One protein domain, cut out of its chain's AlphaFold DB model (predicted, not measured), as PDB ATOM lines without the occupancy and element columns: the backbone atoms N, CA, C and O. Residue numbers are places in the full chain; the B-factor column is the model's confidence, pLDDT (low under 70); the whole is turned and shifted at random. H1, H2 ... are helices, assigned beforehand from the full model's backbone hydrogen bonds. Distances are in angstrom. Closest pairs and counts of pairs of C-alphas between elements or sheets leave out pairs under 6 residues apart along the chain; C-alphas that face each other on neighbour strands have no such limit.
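AT A GLANCE: This is residues 115 to 167 of the 167 residues of a protein of Lactococcus garvieae (UniProt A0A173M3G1). Two helices of similar length, H1 and then H2, cross at a steep angle, and the long link of residues 130 to 151 arches from the end of H1 round the side of H2 away from H1, back to the start of H2. The 53 printed residues hold these two named helices and no named strand, so the class is all helix. The whole is compact, with a radius of gyration of the C-alphas of 10.9 A, and spans 31 by 25 by 17 A.

IN THESE COORDINATES: H1, residues 115 to 129, runs 20.4 A from C-alpha 115 at (-13.037, 50.108, -91.481). H2, residues 152 to 165, runs 19.8 A to C-alpha 165 at (-27.805, 39.516, -85.830).

HOW THE PARTS SIT: H1 and H2 touch, and their closest C-alphas, those of Met 121 and Tyr 156, are 7.2 A apart. They run the same way at a steep tilt of 66 degrees. In H1 and H2 every O i to N i+4 pair is within hydrogen-bond range.

THE WHOLE: The two C-alphas farthest apart, those of Asp 132 and His 150, are 31.9 A apart. The printed part has no cut. The link from H1 to H2 is long, with 22 residues. Residues 165 to 167 are under pLDDT 70.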
ATOM      1  N   GLU A 115     -13.185  51.403 -90.790       95.06
ATOM      2  CA  GLU A 115     -13.037  50.108 -91.481       95.06
ATOM      3  C   GLU A 115     -12.041  49.171 -90.787       95.06
ATOM      4  O   GLU A 115     -12.349  48.012 -90.504       95.06
ATOM      5  N   VAL A 116     -10.848  49.681 -90.462       94.75
ATOM      6  CA  VAL A 116      -9.814  48.910 -89.751       94.75
ATOM      7  C   VAL A 116     -10.278  48.542 -88.345       94.75
ATOM      8  O   VAL A 116     -10.059  47.416 -87.897       94.75
ATOM      9  N   TRP A 117     -10.936  49.478 -87.657       94.94
ATOM     10  CA  TRP A 117     -11.420  49.270 -86.297       94.94
ATOM     11  C   TRP A 117     -12.498  48.179 -86.258       94.94
ATOM     12  O   TRP A 117     -12.373  47.218 -85.502       94.94
ATOM     13  N   ASP A 118     -13.508  48.279 -87.125       94.06
ATOM     14  CA  ASP A 118     -14.614  47.326 -87.218       94.06
ATOM     15  C   ASP A 118     -14.117  45.950 -87.677       94.06
ATOM     16  O   ASP A 118     -14.556  44.930 -87.148       94.06
ATOM     17  N   SER A 119     -13.175  45.896 -88.626       92.94
ATOM     18  CA  SER A 119     -12.582  44.636 -89.092       92.94
ATOM     19  C   SER A 119     -11.785  43.936 -87.985       92.94
ATOM     20  O   SER A 119     -11.951  42.736 -87.754       92.94
ATOM     21  N   SER A 120     -10.958  44.682 -87.246       91.88
ATOM     22  CA  SER A 120     -10.210  44.147 -86.100       91.88
ATOM     23  C   SER A 120     -11.155  43.619 -85.016       91.88
ATOM     24  O   SER A 120     -10.979  42.506 -84.514       91.88
ATOM     25  N   MET A 121     -12.200  44.389 -84.714       92.38
ATOM     26  CA  MET A 121     -13.205  44.046 -83.720       92.38
ATOM     27  C   MET A 121     -13.979  42.771 -84.087       92.38
ATOM     28  O   MET A 121     -14.034  41.855 -83.266       92.38
ATOM     29  N   LYS A 122     -14.534  42.674 -85.304       90.44
ATOM     30  CA  LYS A 122     -15.381  41.541 -85.728       90.44
ATOM     31  C   LYS A 122     -14.618  40.221 -85.701       90.44
ATOM     32  O   LYS A 122     -15.110  39.230 -85.166       90.44
ATOM     33  N   ASN A 123     -13.390  40.227 -86.215       87.06
ATOM     34  CA  ASN A 123     -12.552  39.030 -86.255       87.06
ATOM     35  C   ASN A 123     -12.107  38.595 -84.853       87.06
ATOM     36  O   ASN A 123     -12.165  37.410 -84.529       87.06
ATOM     37  N   GLY A 124     -11.732  39.547 -83.990       87.19
ATOM     38  CA  GLY A 124     -11.443  39.256 -82.586       87.19
ATOM     39  C   GLY A 124     -12.662  38.696 -81.851       87.19
ATOM     40  O   GLY A 124     -12.553  37.696 -81.145       87.19
ATOM     41  N   PHE A 125     -13.839  39.289 -82.058       90.00
ATOM     42  CA  PHE A 125     -15.083  38.822 -81.451       90.00
ATOM     43  C   PHE A 125     -15.435  37.398 -81.901       90.00
ATOM     44  O   PHE A 125     -15.670  36.538 -81.053       90.00
ATOM     45  N   LYS A 126     -15.390  37.106 -83.209       87.56
ATOM     46  CA  LYS A 126     -15.600  35.746 -83.730       87.56
ATOM     47  C   LYS A 126     -14.617  34.755 -83.102       87.56
ATOM     48  O   LYS A 126     -15.048  33.738 -82.579       87.56
ATOM     49  N   LYS A 127     -13.319  35.072 -83.084       86.56
ATOM     50  CA  LYS A 127     -12.275  34.170 -82.571       86.56
ATOM     51  C   LYS A 127     -12.403  33.875 -81.073       86.56
ATOM     52  O   LYS A 127     -12.204  32.737 -80.669       86.56
ATOM     53  N   TYR A 128     -12.688  34.886 -80.253       87.44
ATOM     54  CA  TYR A 128     -12.605  34.753 -78.791       87.44
ATOM     55  C   TYR A 128     -13.957  34.605 -78.091       87.44
ATOM     56  O   TYR A 128     -14.007  34.045 -76.999       87.44
ATOM     57  N   VAL A 129     -15.045  35.094 -78.688       88.62
ATOM     58  CA  VAL A 129     -16.392  35.038 -78.095       88.62
ATOM     59  C   VAL A 129     -17.268  33.988 -78.781       88.62
ATOM     60  O   VAL A 129     -18.089  33.359 -78.116       88.62
ATOM     61  N   LEU A 130     -17.073  33.750 -80.084       88.56
ATOM     62  CA  LEU A 130     -17.846  32.784 -80.876       88.56
ATOM     63  C   LEU A 130     -16.963  31.757 -81.621       88.56
ATOM     64  O   LEU A 130     -17.167  31.554 -82.820       88.56
ATOM     65  N   PRO A 131     -15.996  31.090 -80.954       87.94
ATOM     66  CA  PRO A 131     -15.034  30.222 -81.641       87.94
ATOM     67  C   PRO A 131     -15.705  29.071 -82.407       87.94
ATOM     68  O   PRO A 131     -15.314  28.773 -83.531       87.94
ATOM     69  N   ASP A 132     -16.759  28.487 -81.829       87.75
ATOM     70  CA  ASP A 132     -17.387  27.251 -82.324       87.75
ATOM     71  C   ASP A 132     -18.833  27.451 -82.805       87.75
ATOM     72  O   ASP A 132     -19.605  26.495 -82.916       87.75
ATOM     73  N   ARG A 133     -19.268  28.699 -83.008       86.38
ATOM     74  CA  ARG A 133     -20.645  28.999 -83.428       86.38
ATOM     75  C   ARG A 133     -20.707  30.234 -84.299       86.38
ATOM     76  O   ARG A 133     -19.910  31.150 -84.136       86.38
ATOM     77  N   GLU A 134     -21.684  30.282 -85.195       83.19
ATOM     78  CA  GLU A 134     -21.924  31.481 -86.001       83.19
ATOM     79  C   GLU A 134     -22.601  32.571 -85.183       83.19
ATOM     80  O   GLU A 134     -22.082  33.679 -85.122       83.19
ATOM     81  N   ASN A 135     -23.662  32.223 -84.446       82.31
ATOM     82  CA  ASN A 135     -24.482  33.202 -83.742       82.31
ATOM     83  C   ASN A 135     -24.747  32.832 -82.274       82.31
ATOM     84  O   ASN A 135     -24.733  31.662 -81.876       82.31
ATOM     85  N   ILE A 136     -25.012  33.852 -81.458       86.88
ATOM     86  CA  ILE A 136     -25.507  33.735 -80.082       86.88
ATOM     87  C   ILE A 136     -26.492  34.873 -79.806       86.88
ATOM     88  O   ILE A 136     -26.354  35.968 -80.344       86.88
ATOM     89  N   GLN A 137     -27.471  34.652 -78.933       84.69
ATOM     90  CA  GLN A 137     -28.285  35.758 -78.444       84.69
ATOM     91  C   GLN A 137     -27.441  36.649 -77.520       84.69
ATOM     92  O   GLN A 137     -26.959  36.190 -76.484       84.69
ATOM     93  N   ILE A 138     -27.272  37.921 -77.888       85.12
ATOM     94  CA  ILE A 138     -26.565  38.923 -77.081       85.12
ATOM     95  C   ILE A 138     -27.590  39.895 -76.500       85.12
ATOM     96  O   ILE A 138     -28.293  40.578 -77.239       85.12
ATOM     97  N   LEU A 139     -27.639  39.985 -75.171       87.12
ATOM     98  CA  LEU A 139     -28.359  41.040 -74.465       87.12
ATOM     99  C   LEU A 139     -27.346  42.054 -73.928       87.12
ATOM    100  O   LEU A 139     -26.548  41.729 -73.050       87.12
ATOM    101  N   SER A 140     -27.383  43.281 -74.446       86.19
ATOM    102  CA  SER A 140     -26.581  44.382 -73.911       86.19
ATOM    103  C   SER A 140     -27.392  45.212 -72.922       86.19
ATOM    104  O   SER A 140     -28.456  45.722 -73.264       86.19
ATOM    105  N   LEU A 141     -26.839  45.412 -71.725       89.31
ATOM    106  CA  LEU A 141     -27.301  46.419 -70.761       89.31
ATOM    107  C   LEU A 141     -26.472  47.713 -70.829       89.31
ATOM    108  O   LEU A 141     -26.707  48.649 -70.068       89.31
ATOM    109  N   PHE A 142     -25.471  47.757 -71.709       88.69
ATOM    110  CA  PHE A 142     -24.591  48.905 -71.888       88.69
ATOM    111  C   PHE A 142     -25.190  49.889 -72.908       88.69
ATOM    112  O   PHE A 142     -25.774  49.431 -73.897       88.69
ATOM    113  N   PRO A 143     -25.036  51.218 -72.721       87.38
ATOM    114  CA  PRO A 143     -25.496  52.204 -73.695       87.38
ATOM    115  C   PRO A 143     -24.851  51.967 -75.064       87.38
ATOM    116  O   PRO A 143     -23.622  51.940 -75.194       87.38
ATOM    117  N   GLY A 144     -25.697  51.817 -76.082       89.81
ATOM    118  CA  GLY A 144     -25.270  51.690 -77.471       89.81
ATOM    119  C   GLY A 144     -24.695  52.989 -78.033       89.81
ATOM    120  O   GLY A 144     -24.695  54.035 -77.378       89.81
ATOM    121  N   ILE A 145     -24.214  52.917 -79.274       90.50
ATOM    122  CA  ILE A 145     -23.560  54.036 -79.961       90.50
ATOM    123  C   ILE A 145     -24.443  55.290 -80.064       90.50
ATOM    124  O   ILE A 145     -23.931  56.394 -79.931       90.50
ATOM    125  N   GLU A 146     -25.767  55.148 -80.189       90.56
ATOM    126  CA  GLU A 146     -26.694  56.292 -80.245       90.56
ATOM    127  C   GLU A 146     -26.712  57.110 -78.946       90.56
ATOM    128  O   GLU A 146     -26.882  58.326 -78.972       90.56
ATOM    129  N   SER A 147     -26.514  56.458 -77.796       90.38
ATOM    130  CA  SER A 147     -26.507  57.124 -76.488       90.38
ATOM    131  C   SER A 147     -25.133  57.682 -76.109       90.38
ATOM    132  O   SER A 147     -25.045  58.562 -75.257       90.38
ATOM    133  N   ASN A 148     -24.054  57.157 -76.695       90.50
ATOM    134  CA  ASN A 148     -22.688  57.598 -76.418       90.50
ATOM    135  C   ASN A 148     -21.801  57.446 -77.673       90.50
ATOM    136  O   ASN A 148     -21.008  56.501 -77.754       90.50
ATOM    137  N   PRO A 149     -21.930  58.363 -78.652       90.06
ATOM    138  CA  PRO A 149     -21.313  58.224 -79.976       90.06
ATOM    139  C   PRO A 149     -19.781  58.198 -79.930       90.06
ATOM    140  O   PRO A 149     -19.142  57.462 -80.670       90.06
ATOM    141  N   HIS A 150     -19.176  58.905 -78.975       93.06
ATOM    142  CA  HIS A 150     -17.718  59.006 -78.854       93.06
ATOM    143  C   HIS A 150     -17.091  57.922 -77.958       93.06
ATOM    144  O   HIS A 150     -15.936  58.051 -77.537       93.06
ATOM    145  N   SER A 151     -17.836  56.866 -77.621       93.62
ATOM    146  CA  SER A 151     -17.358  55.744 -76.808       93.62
ATOM    147  C   SER A 151     -17.005  54.550 -77.687       93.62
ATOM    148  O   SER A 151     -17.873  53.927 -78.305       93.62
ATOM    149  N   SER A 152     -15.728  54.165 -77.672       93.75
ATOM    150  CA  SER A 152     -15.255  52.958 -78.359       93.75
ATOM    151  C   SER A 152     -15.953  51.695 -77.850       93.75
ATOM    152  O   SER A 152     -16.244  50.796 -78.635       93.75
ATOM    153  N   LEU A 153     -16.288  51.638 -76.554       92.81
ATOM    154  CA  LEU A 153     -17.026  50.518 -75.969       92.81
ATOM    155  C   LEU A 153     -18.489  50.492 -76.428       92.81
ATOM    156  O   LEU A 153     -19.012  49.424 -76.734       92.81
ATOM    157  N   SER A 154     -19.138  51.653 -76.532       94.06
ATOM    158  CA  SER A 154     -20.503  51.739 -77.067       94.06
ATOM    159  C   SER A 154     -20.543  51.310 -78.531       94.06
ATOM    160  O   SER A 154     -21.425  50.539 -78.904       94.06
ATOM    161  N   ARG A 155     -19.542  51.701 -79.340       94.56
ATOM    162  CA  ARG A 155     -19.398  51.188 -80.712       94.56
ATOM    163  C   ARG A 155     -19.195  49.681 -80.719       94.56
ATOM    164  O   ARG A 155     -19.868  48.999 -81.481       94.56
ATOM    165  N   TYR A 156     -18.303  49.162 -79.875       93.50
ATOM    166  CA  TYR A 156     -18.004  47.729 -79.804       93.50
ATOM    167  C   TYR A 156     -19.259  46.918 -79.521       93.50
ATOM    168  O   TYR A 156     -19.580  45.983 -80.243       93.50
ATOM    169  N   VAL A 157     -20.004  47.293 -78.488       92.06
ATOM    170  CA  VAL A 157     -21.208  46.566 -78.101       92.06
ATOM    171  C   VAL A 157     -22.274  46.648 -79.194       92.06
ATOM    172  O   VAL A 157     -22.847  45.621 -79.552       92.06
ATOM    173  N   SER A 158     -22.490  47.828 -79.786       92.25
ATOM    174  CA  SER A 158     -23.407  47.978 -80.922       92.25
ATOM    175  C   SER A 158     -22.988  47.121 -82.121       92.25
ATOM    176  O   SER A 158     -23.813  46.390 -82.659       92.25
ATOM    177  N   GLN A 159     -21.706  47.139 -82.495       91.56
ATOM    178  CA  GLN A 159     -21.176  46.317 -83.583       91.56
ATOM    179  C   GLN A 159     -21.284  44.823 -83.275       91.56
ATOM    180  O   GLN A 159     -21.597  44.059 -84.177       91.56
ATOM    181  N   ALA A 160     -21.081  44.387 -82.028       89.75
ATOM    182  CA  ALA A 160     -21.158  42.971 -81.658       89.75
ATOM    183  C   ALA A 160     -22.592  42.453 -81.788       89.75
ATOM    184  O   ALA A 160     -22.820  41.392 -82.365       89.75
ATOM    185  N   VAL A 161     -23.562  43.237 -81.310       88.56
ATOM    186  CA  VAL A 161     -24.988  42.921 -81.445       88.56
ATOM    187  C   VAL A 161     -25.398  42.892 -82.920       88.56
ATOM    188  O   VAL A 161     -26.010  41.924 -83.361       88.56
ATOM    189  N   SER A 162     -25.030  43.909 -83.707       86.12
ATOM    190  CA  SER A 162     -25.389  43.975 -85.129       86.12
ATOM    191  C   SER A 162     -24.693  42.913 -85.980       86.12
ATOM    192  O   SER A 162     -25.317  42.356 -86.878       86.12
ATOM    193  N   PHE A 163     -23.416  42.625 -85.718       80.31
ATOM    194  CA  PHE A 163     -22.642  41.614 -86.439       80.31
ATOM    195  C   PHE A 163     -23.278  40.236 -86.282       80.31
ATOM    196  O   PHE A 163     -23.512  39.567 -87.278       80.31
ATOM    197  N   VAL A 164     -23.636  39.852 -85.058       72.69
ATOM    198  CA  VAL A 164     -24.232  38.540 -84.771       72.69
ATOM    199  C   VAL A 164     -25.686  38.427 -85.241       72.69
ATOM    200  O   VAL A 164     -26.161  37.330 -85.506       72.69
ATOM    201  N   TRP A 165     -26.417  39.539 -85.350       60.72
ATOM    202  CA  TRP A 165     -27.805  39.516 -85.830       60.72
ATOM    203  C   TRP A 165     -27.925  39.482 -87.363       60.72
ATOM    204  O   TRP A 165     -28.900  38.952 -87.888       60.72
ATOM    205  N   ASN A 166     -26.956  40.061 -88.077       57.38
ATOM    206  CA  ASN A 166     -26.967  40.173 -89.541       57.38
ATOM    207  C   ASN A 166     -26.096  39.118 -90.257       57.38
ATOM    208  O   ASN A 166     -25.970  39.196 -91.481       57.38
ATOM    209  N   SER A 167     -25.475  38.194 -89.514       54.50
ATOM    210  CA  SER A 167     -24.700  37.052 -90.036       54.50
ATOM    211  C   SER A 167     -25.551  35.788 -90.074       54.50
ATOM    212  O   SER A 167     -25.450  35.047 -91.073       54.50
TER     213      SER A 167